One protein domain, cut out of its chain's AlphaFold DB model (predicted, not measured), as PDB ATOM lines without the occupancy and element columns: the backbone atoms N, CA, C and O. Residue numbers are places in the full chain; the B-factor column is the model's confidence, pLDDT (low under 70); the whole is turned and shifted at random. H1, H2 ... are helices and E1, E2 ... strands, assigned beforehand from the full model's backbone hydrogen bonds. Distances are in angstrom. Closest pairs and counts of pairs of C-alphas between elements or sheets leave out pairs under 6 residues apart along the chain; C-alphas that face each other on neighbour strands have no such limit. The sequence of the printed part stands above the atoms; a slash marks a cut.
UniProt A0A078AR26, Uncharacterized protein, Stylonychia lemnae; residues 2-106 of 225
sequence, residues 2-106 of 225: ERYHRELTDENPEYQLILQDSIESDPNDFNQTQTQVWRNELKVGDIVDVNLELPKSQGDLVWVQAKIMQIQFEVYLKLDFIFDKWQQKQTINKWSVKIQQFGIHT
ATOM      1  N   GLU A   2      -6.096 -90.134 151.069       54.78
ATOM      2  CA  GLU A   2      -5.970 -90.796 149.748       54.78
ATOM      3  C   GLU A   2      -6.841 -92.053 149.575       54.78
ATOM      4  O   GLU A   2      -7.353 -92.291 148.487       54.78
ATOM      5  N   ARG A   3      -7.048 -92.839 150.644       56.78
ATOM      6  CA  ARG A   3      -7.953 -94.005 150.624       56.78
ATOM      7  C   ARG A   3      -9.432 -93.621 150.484       56.78
ATOM      8  O   ARG A   3     -10.149 -94.289 149.760       56.78
ATOM      9  N   TYR A   4      -9.848 -92.523 151.123       57.56
ATOM     10  CA  TYR A   4     -11.224 -92.009 151.060       57.56
ATOM     11  C   TYR A   4     -11.531 -91.376 149.699       57.56
ATOM     12  O   TYR A   4     -12.626 -91.549 149.178       57.56
ATOM     13  N   HIS A   5     -10.555 -90.693 149.086       60.00
ATOM     14  CA  HIS A   5     -10.723 -90.191 147.722       60.00
ATOM     15  C   HIS A   5     -10.831 -91.335 146.713       60.00
ATOM     16  O   HIS A   5     -11.728 -91.298 145.883       60.00
ATOM     17  N   ARG A   6      -9.998 -92.379 146.826       59.34
ATOM     18  CA  ARG A   6      -9.998 -93.498 145.868       59.34
ATOM     19  C   ARG A   6     -11.306 -94.297 145.825       59.34
ATOM     20  O   ARG A   6     -11.621 -94.856 144.785       59.34
ATOM     21  N   GLU A   7     -12.050 -94.357 146.927       59.88
ATOM     22  CA  GLU A   7     -13.335 -95.072 146.992       59.88
ATOM     23  C   GLU A   7     -14.514 -94.244 146.442       59.88
ATOM     24  O   GLU A   7     -15.546 -94.809 146.096       59.88
ATOM     25  N   LEU A   8     -14.364 -92.919 146.308       61.84
ATOM     26  CA  LEU A   8     -15.407 -92.014 145.803       61.84
ATOM     27  C   LEU A   8     -15.265 -91.674 144.308       61.84
ATOM     28  O   LEU A   8     -16.218 -91.174 143.711       61.84
ATOM     29  N   THR A   9     -14.091 -91.890 143.707       63.81
ATOM     30  CA  THR A   9     -13.677 -91.135 142.512       63.81
ATOM     31  C   THR A   9     -14.212 -91.602 141.159       63.81
ATOM     32  O   THR A   9     -14.286 -90.753 140.275       63.81
ATOM     33  N   ASP A  10     -14.666 -92.848 140.982       62.62
ATOM     34  CA  ASP A  10     -14.956 -93.334 139.615       62.62
ATOM     35  C   ASP A  10     -16.441 -93.598 139.294       62.62
ATOM     36  O   ASP A  10     -16.798 -93.616 138.119       62.62
ATOM     37  N   GLU A  11     -17.339 -93.706 140.283       80.88
ATOM     38  CA  GLU A  11     -18.751 -94.063 140.014       80.88
ATOM     39  C   GLU A  11     -19.800 -93.073 140.542       80.88
ATOM     40  O   GLU A  11     -20.977 -93.205 140.205       80.88
ATOM     41  N   ASN A  12     -19.425 -92.061 141.334       87.25
ATOM     42  CA  ASN A  12     -20.407 -91.113 141.868       87.25
ATOM     43  C   ASN A  12     -20.590 -89.887 140.940       87.25
ATOM     44  O   ASN A  12     -19.713 -89.016 140.901       87.25
ATOM     45  N   PRO A  13     -21.734 -89.745 140.236       89.75
ATOM     46  CA  PRO A  13     -21.981 -88.608 139.345       89.75
ATOM     47  C   PRO A  13     -22.036 -87.259 140.079       89.75
ATOM     48  O   PRO A  13     -21.678 -86.235 139.501       89.75
ATOM     49  N   GLU A  14     -22.432 -87.234 141.354       89.19
ATOM     50  CA  GLU A  14     -22.458 -86.006 142.160       89.19
ATOM     51  C   GLU A  14     -21.043 -85.466 142.405       89.19
ATOM     52  O   GLU A  14     -20.808 -84.259 142.351       89.19
ATOM     53  N   TYR A  15     -20.076 -86.363 142.604       88.81
ATOM     54  CA  TYR A  15     -18.678 -85.994 142.805       88.81
ATOM     55  C   TYR A  15     -18.067 -85.370 141.542       88.81
ATOM     56  O   TYR A  15     -17.353 -84.371 141.617       88.81
ATOM     57  N   GLN A  16     -18.407 -85.900 140.365       89.19
ATOM     58  CA  GLN A  16     -17.944 -85.353 139.086       89.19
ATOM     59  C   GLN A  16     -18.475 -83.934 138.835       89.19
ATOM     60  O   GLN A  16     -17.737 -83.074 138.355       89.19
ATOM     61  N   LEU A  17     -19.725 -83.654 139.224       89.38
ATOM     62  CA  LEU A  17     -20.291 -82.302 139.148       89.38
ATOM     63  C   LEU A  17     -19.550 -81.316 140.061       89.38
ATOM     64  O   LEU A  17     -19.290 -80.184 139.656       89.38
ATOM     65  N   ILE A  18     -19.157 -81.750 141.261       90.88
ATOM     66  CA  ILE A  18     -18.349 -80.933 142.178       90.88
ATOM     67  C   ILE A  18     -16.997 -80.583 141.563       90.88
ATOM     68  O   ILE A  18     -16.574 -79.432 141.639       90.88
ATOM     69  N   LEU A  19     -16.322 -81.551 140.939       89.00
ATOM     70  CA  LEU A  19     -15.024 -81.304 140.316       89.00
ATOM     71  C   LEU A  19     -15.120 -80.294 139.164       89.00
ATOM     72  O   LEU A  19     -14.235 -79.451 139.025       89.00
ATOM     73  N   GLN A  20     -16.203 -80.316 138.383       90.94
ATOM     74  CA  GLN A  20     -16.426 -79.347 137.303       90.94
ATOM     75  C   GLN A  20     -16.600 -77.909 137.819       90.94
ATOM     76  O   GLN A  20     -16.070 -76.973 137.218       90.94
ATOM     77  N   ASP A  21     -17.283 -77.736 138.953       91.81
ATOM     78  CA  ASP A  21     -17.484 -76.439 139.618       91.81
ATOM     79  C   ASP A  21     -16.337 -76.060 140.583       91.81
ATOM     80  O   ASP A  21     -16.385 -75.047 141.289       91.81
ATOM     81  N   SER A  22     -15.277 -76.873 140.639       94.50
ATOM     82  CA  SER A  22     -14.206 -76.676 141.608       94.50
ATOM     83  C   SER A  22     -13.196 -75.610 141.178       94.50
ATOM     84  O   SER A  22     -12.698 -75.564 140.043       94.50
ATOM     85  N   ILE A  23     -12.868 -74.745 142.133       94.19
ATOM     86  CA  ILE A  23     -11.677 -73.906 142.124       94.19
ATOM     87  C   ILE A  23     -10.474 -74.838 142.193       94.19
ATOM     88  O   ILE A  23     -10.404 -75.719 143.049       94.19
ATOM     89  N   GLU A  24      -9.530 -74.629 141.281       93.19
ATOM     90  CA  GLU A  24      -8.341 -75.464 141.167       93.19
ATOM     91  C   GLU A  24      -7.528 -75.452 142.467       93.19
ATOM     92  O   GLU A  24      -7.213 -74.381 143.000       93.19
ATOM     93  N   SER A  25      -7.167 -76.640 142.946       89.50
ATOM     94  CA  SER A  25      -6.355 -76.868 144.144       89.50
ATOM     95  C   SER A  25      -5.181 -77.786 143.820       89.50
ATOM     96  O   SER A  25      -5.355 -78.746 143.065       89.50
ATOM     97  N   ASP A  26      -4.019 -77.540 144.425       91.44
ATOM     98  CA  ASP A  26      -2.859 -78.425 144.287       91.44
ATOM     99  C   ASP A  26      -3.098 -79.704 145.116       91.44
ATOM    100  O   ASP A  26      -3.511 -79.611 146.278       91.44
ATOM    101  N   PRO A  27      -2.836 -80.910 144.578       86.69
ATOM    102  CA  PRO A  27      -2.891 -82.153 145.351       86.69
ATOM    103  C   PRO A  27      -2.071 -82.127 146.654       86.69
ATOM    104  O   PRO A  27      -2.411 -82.812 147.619       86.69
ATOM    105  N   ASN A  28      -1.007 -81.323 146.710       93.31
ATOM    106  CA  ASN A  28      -0.142 -81.159 147.875       93.31
ATOM    107  C   ASN A  28      -0.691 -80.191 148.926       93.31
ATOM    108  O   ASN A  28      -0.129 -80.128 150.022       93.31
ATOM    109  N   ASP A  29      -1.769 -79.456 148.635       94.06
ATOM    110  CA  ASP A  29      -2.359 -78.484 149.559       94.06
ATOM    111  C   ASP A  29      -2.678 -79.124 150.916       94.06
ATOM    112  O   ASP A  29      -2.393 -78.550 151.967       94.06
ATOM    113  N   PHE A  30      -3.191 -80.361 150.907       91.25
ATOM    114  CA  PHE A  30      -3.503 -81.092 152.134       91.25
ATOM    115  C   PHE A  30      -2.282 -81.271 153.037       91.25
ATOM    116  O   PHE A  30      -2.357 -81.027 154.240       91.25
ATOM    117  N   ASN A  31      -1.136 -81.650 152.471       94.19
ATOM    118  CA  ASN A  31       0.079 -81.869 153.255       94.19
ATOM    119  C   ASN A  31       0.558 -80.573 153.922       94.19
ATOM    120  O   ASN A  31       1.081 -80.618 155.037       94.19
ATOM    121  N   GLN A  32       0.339 -79.431 153.263       95.38
ATOM    122  CA  GLN A  32       0.716 -78.109 153.764       95.38
ATOM    123  C   GLN A  32      -0.226 -77.598 154.861       95.38
ATOM    124  O   GLN A  32       0.197 -76.836 155.729       95.38
ATOM    125  N   THR A  33      -1.499 -78.000 154.837       95.62
ATOM    126  CA  THR A  33      -2.538 -77.388 155.677       95.62
ATOM    127  C   THR A  33      -3.162 -78.317 156.712       95.62
ATOM    128  O   THR A  33      -3.860 -77.829 157.596       95.62
ATOM    129  N   GLN A  34      -2.909 -79.628 156.674       93.75
ATOM    130  CA  GLN A  34      -3.530 -80.605 157.587       93.75
ATOM    131  C   GLN A  34      -3.277 -80.332 159.080       93.75
ATOM    132  O   GLN A  34      -4.049 -80.767 159.930       93.75
ATOM    133  N   THR A  35      -2.210 -79.604 159.416       95.19
ATOM    134  CA  THR A  35      -1.886 -79.203 160.795       95.19
ATOM    135  C   THR A  35      -2.680 -77.979 161.268       95.19
ATOM    136  O   THR A  35      -2.654 -77.644 162.453       95.19
ATOM    137  N   GLN A  36      -3.402 -77.303 160.371       96.31
ATOM    138  CA  GLN A  36      -4.189 -76.110 160.673       96.31
ATOM    139  C   GLN A  36      -5.553 -76.501 161.254       96.31
ATOM    140  O   GLN A  36      -6.519 -76.729 160.525       96.31
ATOM    141  N   VAL A  37      -5.631 -76.548 162.587       96.88
ATOM    142  CA  VAL A  37      -6.810 -77.014 163.347       96.88
ATOM    143  C   VAL A  37      -8.107 -76.308 162.936       96.88
ATOM    144  O   VAL A  37      -9.129 -76.974 162.771       96.88
ATOM    145  N   TRP A  38      -8.053 -74.997 162.672       97.75
ATOM    146  CA  TRP A  38      -9.224 -74.182 162.324       97.75
ATOM    147  C   TRP A  38      -9.994 -74.688 161.093       97.75
ATOM    148  O   TRP A  38     -11.193 -74.459 160.980       97.75
ATOM    149  N   ARG A  39      -9.346 -75.422 160.178       97.38
ATOM    150  CA  ARG A  39     -10.010 -75.975 158.984       97.38
ATOM    151  C   ARG A  39     -11.031 -77.060 159.313       97.38
ATOM    152  O   ARG A  39     -11.976 -77.262 158.554       97.38
ATOM    153  N   ASN A  40     -10.857 -77.753 160.436       96.31
ATOM    154  CA  ASN A  40     -11.833 -78.726 160.928       96.31
ATOM    155  C   ASN A  40     -13.029 -78.062 161.617       96.31
ATOM    156  O   ASN A  40     -14.058 -78.706 161.787       96.31
ATOM    157  N   GLU A  41     -12.896 -76.795 162.002       97.50
ATOM    158  CA  GLU A  41     -13.916 -76.037 162.731       97.50
ATOM    159  C   GLU A  41     -14.833 -75.230 161.799       97.50
ATOM    160  O   GLU A  41     -15.827 -74.665 162.256       97.50
ATOM    161  N   LEU A  42     -14.518 -75.197 160.498       98.12
ATOM    162  CA  LEU A  42     -15.319 -74.523 159.482       98.12
ATOM    163  C   LEU A  42     -16.738 -75.091 159.424       98.12
ATOM    164  O   LEU A  42     -16.942 -76.300 159.300       98.12
ATOM    165  N   LYS A  43     -17.721 -74.193 159.440       98.06
ATOM    166  CA  LYS A  43     -19.149 -74.521 159.382       98.06
ATOM    167  C   LYS A  43     -19.888 -73.635 158.384       98.06
ATOM    168  O   LYS A  43     -19.428 -72.572 157.971       98.06
ATOM    169  N   VAL A  44     -21.079 -74.085 157.997       98.06
ATOM    170  CA  VAL A  44     -21.990 -73.293 157.162       98.06
ATOM    171  C   VAL A  44     -22.290 -71.965 157.853       98.06
ATOM    172  O   VAL A  44     -22.617 -71.923 159.038       98.06
ATOM    173  N   GLY A  45     -22.203 -70.884 157.088       96.31
ATOM    174  CA  GLY A  45     -22.398 -69.525 157.566       96.31
ATOM    175  C   GLY A  45     -21.105 -68.766 157.843       96.31
ATOM    176  O   GLY A  45     -21.149 -67.537 157.782       96.31
ATOM    177  N   ASP A  46     -19.986 -69.461 158.081       97.69
ATOM    178  CA  ASP A  46     -18.686 -68.819 158.272       97.69
ATOM    179  C   ASP A  46     -18.245 -68.078 157.002       97.69
ATOM    180  O   ASP A  46     -18.638 -68.419 155.880       97.69
ATOM    181  N   ILE A  47     -17.408 -67.061 157.191       97.19
ATOM    182  CA  ILE A  47     -16.767 -66.311 156.112       97.19
ATOM    183  C   ILE A  47     -15.291 -66.699 156.088       97.19
ATOM    184  O   ILE A  47     -14.672 -66.880 157.137       97.19
ATOM    185  N   VAL A  48     -14.734 -66.828 154.891       98.19
ATOM    186  CA  VAL A  48     -13.319 -67.116 154.661       98.19
ATOM    187  C   VAL A  48     -12.752 -66.171 153.610       98.19
ATOM    188  O   VAL A  48     -13.484 -65.668 152.751       98.19
ATOM    189  N   ASP A  49     -11.441 -65.951 153.675       98.50
ATOM    190  CA  ASP A  49     -10.696 -65.305 152.600       98.50
ATOM    191  C   ASP A  49     -10.285 -66.383 151.585       98.50
ATOM    192  O   ASP A  49      -9.756 -67.431 151.961       98.50
ATOM    193  N   VAL A  50     -10.527 -66.135 150.299       98.25
ATOM    194  CA  VAL A  50     -10.270 -67.076 149.203       98.25
ATOM    195  C   VAL A  50      -9.393 -66.419 148.149       98.25
ATOM    196  O   VAL A  50      -9.700 -65.324 147.683       98.25
ATOM    197  N   ASN A  51      -8.306 -67.079 147.768       97.81
ATOM    198  CA  ASN A  51      -7.407 -66.643 146.714       97.81
ATOM    199  C   ASN A  51      -7.917 -67.138 145.359       97.81
ATOM    200  O   ASN A  51      -8.061 -68.343 145.143       97.81
ATOM    201  N   LEU A  52      -8.190 -66.203 144.459       96.69
ATOM    202  CA  LEU A  52      -8.689 -66.455 143.118       96.69
ATOM    203  C   LEU A  52      -7.785 -65.798 142.085       96.69
ATOM    204  O   LEU A  52      -7.203 -64.745 142.329       96.69
ATOM    205  N   GLU A  53      -7.754 -66.385 140.899       95.06
ATOM    206  CA  GLU A  53      -7.211 -65.724 139.723       95.06
ATOM    207  C   GLU A  53      -8.218 -64.702 139.194       95.06
ATOM    208  O   GLU A  53      -9.413 -64.994 139.063       95.06
ATOM    209  N   LEU A  54      -7.746 -63.492 138.904       93.38
ATOM    210  CA  LEU A  54      -8.571 -62.472 138.283       93.38
ATOM    211  C   LEU A  54      -8.923 -62.861 136.849       93.38
ATOM    212  O   LEU A  54      -8.074 -63.342 136.093       93.38
ATOM    213  N   PRO A  55     -10.157 -62.579 136.414       90.44
ATOM    214  CA  PRO A  55     -10.580 -62.948 135.083       90.44
ATOM    215  C   PRO A  55      -9.807 -62.134 134.042       90.44
ATOM    216  O   PRO A  55      -9.706 -60.908 134.136       90.44
ATOM    217  N   LYS A  56      -9.271 -62.830 133.032       88.75
ATOM    218  CA  LYS A  56      -8.405 -62.242 131.993       88.75
ATOM    219  C   LYS A  56      -7.195 -61.484 132.545       88.75
ATOM    220  O   LYS A  56      -6.714 -60.550 131.910       88.75
ATOM    221  N   SER A  57      -6.723 -61.875 133.721       83.56
ATOM    222  CA  SER A  57      -5.396 -61.494 134.179       83.56
ATOM    223  C   SER A  57      -4.389 -62.559 133.750       83.56
ATOM    224  O   SER A  57      -4.764 -63.705 133.506       83.56
ATOM    225  N   GLN A  58      -3.115 -62.200 133.637       81.88
ATOM    226  CA  GLN A  58      -2.040 -63.156 133.353       81.88
ATOM    227  C   GLN A  58      -1.632 -63.908 134.636       81.88
ATOM    228  O   GLN A  58      -0.467 -63.888 135.028       81.88
ATOM    229  N   GLY A  59      -2.596 -64.529 135.321       88.06
ATOM    230  CA  GLY A  59      -2.364 -65.175 136.612       88.06
ATOM    231  C   GLY A  59      -2.315 -64.213 137.804       88.06
ATOM    232  O   GLY A  59      -1.736 -64.568 138.832       88.06
ATOM    233  N   ASP A  60      -2.902 -63.011 137.707       91.38
ATOM    234  CA  ASP A  60      -2.987 -62.120 138.868       91.38
ATOM    235  C   ASP A  60      -3.889 -62.760 139.921       91.38
ATOM    236  O   ASP A  60      -5.086 -62.977 139.715       91.38
ATOM    237  N   LEU A  61      -3.312 -63.010 141.088       95.00
ATOM    238  CA  LEU A  61      -4.018 -63.583 142.220       95.00
ATOM    239  C   LEU A  61      -4.559 -62.487 143.139       95.00
ATOM    240  O   LEU A  61      -3.877 -61.509 143.458       95.00
ATOM    241  N   VAL A  62      -5.792 -62.664 143.606       96.31
ATOM    242  CA  VAL A  62      -6.458 -61.753 144.537       96.31
ATOM    243  C   VAL A  62      -7.179 -62.514 145.632       96.31
ATOM    244  O   VAL A  62      -7.758 -63.570 145.404       96.31
ATOM    245  N   TRP A  63      -7.193 -61.934 146.828       97.81
ATOM    246  CA  TRP A  63      -7.994 -62.439 147.934       97.81
ATOM    247  C   TRP A  63      -9.377 -61.779 147.935       97.81
ATOM    248  O   TRP A  63      -9.503 -60.554 147.832       97.81
ATOM    249  N   VAL A  64     -10.416 -62.602 148.058       97.50
ATOM    250  CA  VAL A  64     -11.828 -62.200 148.133       97.50
ATOM    251  C   VAL A  64     -12.496 -62.835 149.344       97.50
ATOM    252  O   VAL A  64     -12.023 -63.847 149.849       97.50
ATOM    253  N   GLN A  65     -13.610 -62.269 149.804       97.00
ATOM    254  CA  GLN A  65     -14.401 -62.877 150.872       97.00
ATOM    255  C   GLN A  65     -15.516 -63.749 150.304       97.00
ATOM    256  O   GLN A  65     -16.254 -63.339 149.401       97.00
ATOM    257  N   ALA A  66     -15.676 -64.933 150.884       97.38
ATOM    258  CA  ALA A  66     -16.743 -65.852 150.534       97.38
ATOM    259  C   ALA A  66     -17.408 -66.430 151.782       97.38
ATOM    260  O   ALA A  66     -16.745 -66.738 152.771       97.38
ATOM    261  N   LYS A  67     -18.729 -66.594 151.721       96.88
ATOM    262  CA  LYS A  67     -19.513 -67.261 152.760       96.88
ATOM    263  C   LYS A  67     -19.642 -68.745 152.438       96.88
ATOM    264  O   LYS A  67     -19.978 -69.099 151.310       96.88
ATOM    265  N   ILE A  68     -19.438 -69.612 153.426       98.12
ATOM    266  CA  ILE A  68     -19.662 -71.052 153.276       98.12
ATOM    267  C   ILE A  68     -21.168 -71.312 153.288       98.12
ATOM    268  O   ILE A  68     -21.845 -71.101 154.295       98.12
ATOM    269  N   MET A  69     -21.696 -71.787 152.166       97.44
ATOM    270  CA  MET A  69     -23.116 -72.099 151.994       97.44
ATOM    271  C   MET A  69     -23.434 -73.555 152.314       97.44
ATOM    272  O   MET A  69     -24.517 -73.853 152.811       97.44
ATOM    273  N   GLN A  70     -22.504 -74.460 152.018       97.94
ATOM    274  CA  GLN A  70     -22.674 -75.896 152.212       97.94
ATOM    275  C   GLN A  70     -21.309 -76.565 152.386       97.94
ATOM    276  O   GLN A  70     -20.324 -76.125 151.796       97.94
ATOM    277  N   ILE A  71     -21.270 -77.646 153.167       97.69
ATOM    278  CA  ILE A  71     -20.121 -78.551 153.260       97.69
ATOM    279  C   ILE A  71     -20.543 -79.889 152.650       97.69
ATOM    280  O   ILE A  71     -21.526 -80.485 153.088       97.69
ATOM    281  N   GLN A  72     -19.830 -80.332 151.620       95.38
ATOM    282  CA  GLN A  72     -20.097 -81.555 150.866       95.38
ATOM    283  C   GLN A  72     -18.970 -82.559 151.098       95.38
ATOM    284  O   GLN A  72     -17.792 -82.194 151.094       95.38
ATOM    285  N   PHE A  73     -19.333 -83.828 151.308       92.88
ATOM    286  CA  PHE A  73     -18.375 -84.923 151.526       92.88
ATOM    287  C   PHE A  73     -17.333 -84.618 152.617       92.88
ATOM    288  O   PHE A  73     -16.186 -85.037 152.517       92.88
ATOM    289  N   GLU A  74     -17.710 -83.816 153.621       93.69
ATOM    290  CA  GLU A  74     -16.868 -83.348 154.737       93.69
ATOM    291  C   GLU A  74     -15.623 -82.517 154.364       93.69
ATOM    292  O   GLU A  74     -14.991 -81.936 155.253       93.69
ATOM    293  N   VAL A  75     -15.258 -82.427 153.082       94.56
ATOM    294  CA  VAL A  75     -14.004 -81.811 152.615       94.56
ATOM    295  C   VAL A  75     -14.200 -80.705 151.583       94.56
ATOM    296  O   VAL A  75     -13.301 -79.883 151.438       94.56
ATOM    297  N   TYR A  76     -15.341 -80.631 150.899       96.44
ATOM    298  CA  TYR A  76     -15.615 -79.583 149.916       96.44
ATOM    299  C   TYR A  76     -16.530 -78.512 150.496       96.44
ATOM    300  O   TYR A  76     -17.534 -78.810 151.139       96.44
ATOM    301  N   LEU A  77     -16.182 -77.253 150.261       97.88
ATOM    302  CA  LEU A  77     -16.953 -76.085 150.657       97.88
ATOM    303  C   LEU A  77     -17.586 -75.486 149.409       97.88
ATOM    304  O   LEU A  77     -16.869 -75.119 148.479       97.88
ATOM    305  N   LYS A  78     -18.910 -75.341 149.411       97.81
ATOM    306  CA  LYS A  78     -19.622 -74.529 148.425       97.81
ATOM    307  C   LYS A  78     -19.727 -73.101 148.939       97.81
ATOM    308  O   LYS A  78     -20.192 -72.877 150.060       97.81
ATOM    309  N   LEU A  79     -19.309 -72.148 148.123       97.62
ATOM    310  CA  LEU A  79     -19.076 -70.764 148.499       97.62
ATOM    311  C   LEU A  79     -20.045 -69.800 147.806       97.62
ATOM    312  O   LEU A  79     -20.459 -70.013 146.670       97.62
ATOM    313  N   ASP A  80     -20.358 -68.700 148.488       96.06
ATOM    314  CA  ASP A  80     -21.045 -67.533 147.930       96.06
ATOM    315  C   ASP A  80     -20.133 -66.311 148.067       96.06
ATOM    316  O   ASP A  80     -19.855 -65.849 149.179       96.06
ATOM    317  N   PHE A  81     -19.619 -65.821 146.938       95.94
ATOM    318  CA  PHE A  81     -18.706 -64.681 146.907       95.94
ATOM    319  C   PHE A  81     -19.468 -63.390 147.182       95.94
ATOM    320  O   PHE A  81     -20.348 -62.993 146.421       95.94
ATOM    321  N   ILE A  82     -19.102 -62.721 148.275       93.50
ATOM    322  CA  ILE A  82     -19.863 -61.600 148.841       93.50
ATOM    323  C   ILE A  82     -19.925 -60.423 147.856       93.50
ATOM    324  O   ILE A  82     -20.984 -59.831 147.642       93.50
ATOM    325  N   PHE A  83     -18.789 -60.101 147.232       94.81
ATOM    326  CA  PHE A  83     -18.656 -58.945 146.342       94.81
ATOM    327  C   PHE A  83     -18.364 -59.330 144.885       94.81
ATOM    328  O   PHE A  83     -18.604 -58.536 143.979       94.81
ATOM    329  N   ASP A  84     -17.877 -60.546 144.640       95.38
ATOM    330  CA  ASP A  84     -17.190 -60.928 143.407       95.38
ATOM    331  C   ASP A  84     -18.013 -61.889 142.541       95.38
ATOM    332  O   ASP A  84     -17.708 -63.068 142.389       95.38
ATOM    333  N   LYS A  85     -19.074 -61.351 141.925       91.19
ATOM    334  CA  LYS A  85     -20.016 -62.115 141.078       91.19
ATOM    335  C   LYS A  85     -19.436 -62.602 139.746       91.19
ATOM    336  O   LYS A  85     -20.114 -63.315 139.013       91.19
ATOM    337  N   TRP A  86     -18.226 -62.177 139.396       91.88
ATOM    338  CA  TRP A  86     -17.538 -62.631 138.188       91.88
ATOM    339  C   TRP A  86     -17.043 -64.076 138.320       91.88
ATOM    340  O   TRP A  86     -16.834 -64.732 137.301       91.88
ATOM    341  N   GLN A  87     -16.876 -64.578 139.549       93.75
ATOM    342  CA  GLN A  87     -16.390 -65.928 139.779       93.75
ATOM    343  C   GLN A  87     -17.507 -66.959 139.600       93.75
ATOM    344  O   GLN A  87     -18.515 -66.938 140.304       93.75
ATOM    345  N   GLN A  88     -17.301 -67.884 138.662       91.94
ATOM    346  CA  GLN A  88     -18.284 -68.922 138.334       91.94
ATOM    347  C   GLN A  88     -18.100 -70.186 139.169       91.94
ATOM    348  O   GLN A  88     -19.092 -70.788 139.560       91.94
ATOM    349  N   LYS A  89     -16.847 -70.559 139.454       95.25
ATOM    350  CA  LYS A  89     -16.503 -71.757 140.228       95.25
ATOM    351  C   LYS A  89     -16.711 -71.502 141.712       95.25
ATOM    352  O   LYS A  89     -16.025 -70.655 142.290       95.25
ATOM    353  N   GLN A  90     -17.649 -72.217 142.319       96.50
ATOM    354  CA  GLN A  90     -18.087 -71.959 143.694       96.50
ATOM    355  C   GLN A  90     -17.626 -73.008 144.694       96.50
ATOM    356  O   GLN A  90     -17.823 -72.820 145.893       96.50
ATOM    357  N   THR A  91     -17.008 -74.094 144.246       97.56
ATOM    358  CA  THR A  91     -16.636 -75.185 145.145       97.56
ATOM    359  C   THR A  91     -15.129 -75.223 145.373       97.56
ATOM    360  O   THR A  91     -14.351 -75.047 144.444       97.56
ATOM    361  N   ILE A  92     -14.675 -75.440 146.605       97.50
ATOM    362  CA  ILE A  92     -13.243 -75.535 146.921       97.50
ATOM    363  C   ILE A  92     -12.983 -76.581 147.999       97.50
ATOM    364  O   ILE A  92     -13.795 -76.782 148.899       97.50
ATOM    365  N   ASN A  93     -11.840 -77.258 147.928       96.56
ATOM    366  CA  ASN A  93     -11.422 -78.161 148.993       96.56
ATOM    367  C   ASN A  93     -11.043 -77.350 150.246       96.56
ATOM    368  O   ASN A  93     -10.213 -76.443 150.168       96.56
ATOM    369  N   LYS A  94     -11.598 -77.694 151.414       96.75
ATOM    370  CA  LYS A  94     -11.340 -77.008 152.691       96.75
ATOM    371  C   LYS A  94      -9.872 -77.036 153.114       96.75
ATOM    372  O   LYS A  94      -9.476 -76.240 153.957       96.75
ATOM    373  N   TRP A  95      -9.071 -77.937 152.545       96.62
ATOM    374  CA  TRP A  95      -7.629 -78.051 152.764       96.62
ATOM    375  C   TRP A  95      -6.791 -77.244 151.768       96.62
ATOM    376  O   TRP A  95      -5.570 -77.243 151.880       96.62
ATOM    377  N   SER A  96      -7.408 -76.535 150.820       97.50
ATOM    378  CA  SER A  96      -6.654 -75.736 149.858       97.50
ATOM    379  C   SER A  96      -5.910 -74.579 150.529       97.50
ATOM    380  O   SER A  96      -6.475 -73.869 151.371       97.50
ATOM    381  N   VAL A  97      -4.664 -74.332 150.110       97.31
ATOM    382  CA  VAL A  97      -3.873 -73.164 150.547       97.31
ATOM    383  C   VAL A  97      -4.497 -71.840 150.103       97.31
ATOM    384  O   VAL A  97      -4.214 -70.794 150.686       97.31
ATOM    385  N   LYS A  98      -5.395 -71.893 149.112       97.81
ATOM    386  CA  LYS A  98      -6.181 -70.757 148.628       97.81
ATOM    387  C   LYS A  98      -7.281 -70.323 149.600       97.81
ATOM    388  O   LYS A  98      -7.965 -69.359 149.302       97.81
ATOM    389  N   ILE A  99      -7.473 -70.991 150.738       98.06
ATOM    390  CA  ILE A  99      -8.420 -70.571 151.782       98.06
ATOM    391  C   ILE A  99      -7.645 -70.133 153.017       98.06
ATOM    392  O   ILE A  99      -6.746 -70.848 153.470       98.06
ATOM    393  N   GLN A 100      -8.028 -68.997 153.588       98.19
ATOM    394  CA  GLN A 100      -7.499 -68.455 154.837       98.19
ATOM    395  C   GLN A 100      -8.634 -67.991 155.752       98.19
ATOM    396  O   GLN A 100      -9.782 -67.833 155.325       98.19
ATOM    397  N   GLN A 101      -8.320 -67.786 157.034       98.06
ATOM    398  CA  GLN A 101      -9.295 -67.248 157.982       98.06
ATOM    399  C   GLN A 101      -9.737 -65.843 157.549       98.06
ATOM    400  O   GLN A 101      -8.967 -65.080 156.962       98.06
ATOM    401  N   PHE A 102     -10.990 -65.516 157.854       97.62
ATOM    402  CA  PHE A 102     -11.605 -64.235 157.524       97.62
ATOM    403  C   PHE A 102     -10.734 -63.037 157.916       97.62
ATOM    404  O   PHE A 102     -10.319 -62.901 159.067       97.62
ATOM    405  N   GLY A 103     -10.520 -62.140 156.954       96.06
ATOM    406  CA  GLY A 103      -9.883 -60.847 157.176       96.06
ATOM    407  C   GLY A 103      -8.356 -60.858 157.173       96.06
ATOM    408  O   GLY A 103      -7.780 -59.773 157.173       96.06
ATOM    409  N   ILE A 104      -7.692 -62.021 157.115       97.25
ATOM    410  CA  ILE A 104      -6.219 -62.097 157.083       97.25
ATOM    411  C   ILE A 104      -5.644 -61.332 155.883       97.25
ATOM    412  O   ILE A 104      -4.633 -60.645 156.018       97.25
ATOM    413  N   HIS A 105      -6.275 -61.438 154.713       97.19
ATOM    414  CA  HIS A 105      -5.780 -60.830 153.478       97.19
ATOM    415  C   HIS A 105      -6.688 -59.722 152.948       97.19
ATOM    416  O   HIS A 105      -6.225 -58.809 152.264       97.19
ATOM    417  N   THR A 106      -7.983 -59.781 153.245       96.75
ATOM    418  CA  THR A 106      -8.962 -58.866 152.651       96.75
ATOM    419  C   THR A 106      -9.092 -57.547 153.408       96.75
ATOM    420  O   THR A 106      -9.372 -56.521 152.781       96.75
TER     421      THR A 106
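Overview. This is residues 2 to 106 of the 225 residues of an uncharacterized protein of Stylonychia lemnae (UniProt A0A078AR26). One five-stranded sheet, strongly twisted and curled like a barrel left open, makes the body; its long strand E2 bends sharply, and edge strands E4 and E5 stay apart. H2 packs over the E4 and E3 end of the sheet with residues 15 to 20, while residues 2 to 7 of H1 and residues 9 to 14 stick out as an arm; the short helices H3 and H4 lie in the stretch before E1. The printed part has 105 residues, with four named helices followed by five named strands, in class mixed, helices and strands. The sheet's order is E4, E3, E2, E1, E5, all antiparallel. The whole is compact, with a radius of gyration of the C-alphas of 13.6 A and spans of 36 by 31 by 25 A.

Arrangement. E1, residues 47 to 53, E2, residues 61 to 72, E3, residues 76 to 81, and E4, residues 91 to 93, form a meander, each strand the antiparallel neighbour of the one before. E2 bends by 85 degrees at residue 69. N 50 and O 64 are 2.8 A apart between E1 and E2, N 78 and O 70 are 2.9 A apart between E3 and E2, and N 77 and O 92 are 2.8 A apart between E4 and E3, within hydrogen-bond range. E5, residues 99 to 101, is antiparallel to E1, with N 100 and O 49 at 2.8 A. E4 and E5 are only just apart, 8.5 A at the closest. H2, residues 13 to 20, is on the sheet at a height of 10.8 A, slantwise to E3 at 53 degrees on the local plane; its closest C-alphas to E4 are Ile 18 and Thr 91, 6.7 A. H4, residues 37 to 40, only grazes the sheet with residues 38 to 39. H3, residues 29 to 33, and H1, residues 2 to 8, are not on the sheet. H1 and H2 are close but not clearly touching, with C-alphas 8 and 15 at 7.5 A. Every O i to N i+4 pair is within hydrogen-bond range in H2 and H3, against 2 of 3 in H1; H4 is too short for one.

Along the chain. E2 is 25.6 A long from first to last C-alpha, E1 19.0 A, E3 15.5 A, H2 11.0 A and H1 10.3 A. H1 begins at C-alpha 2, (-5.970, -90.796, 149.748). E5 ends at C-alpha 101, (-9.295, -67.248, 157.982).

Size, cuts and confidence. The C-alphas farthest apart are those of Glu 11 and Thr 106, 38.7 A. The printed part has no cut, and no link is long. Residues 2 to 10 have pLDDT under 70.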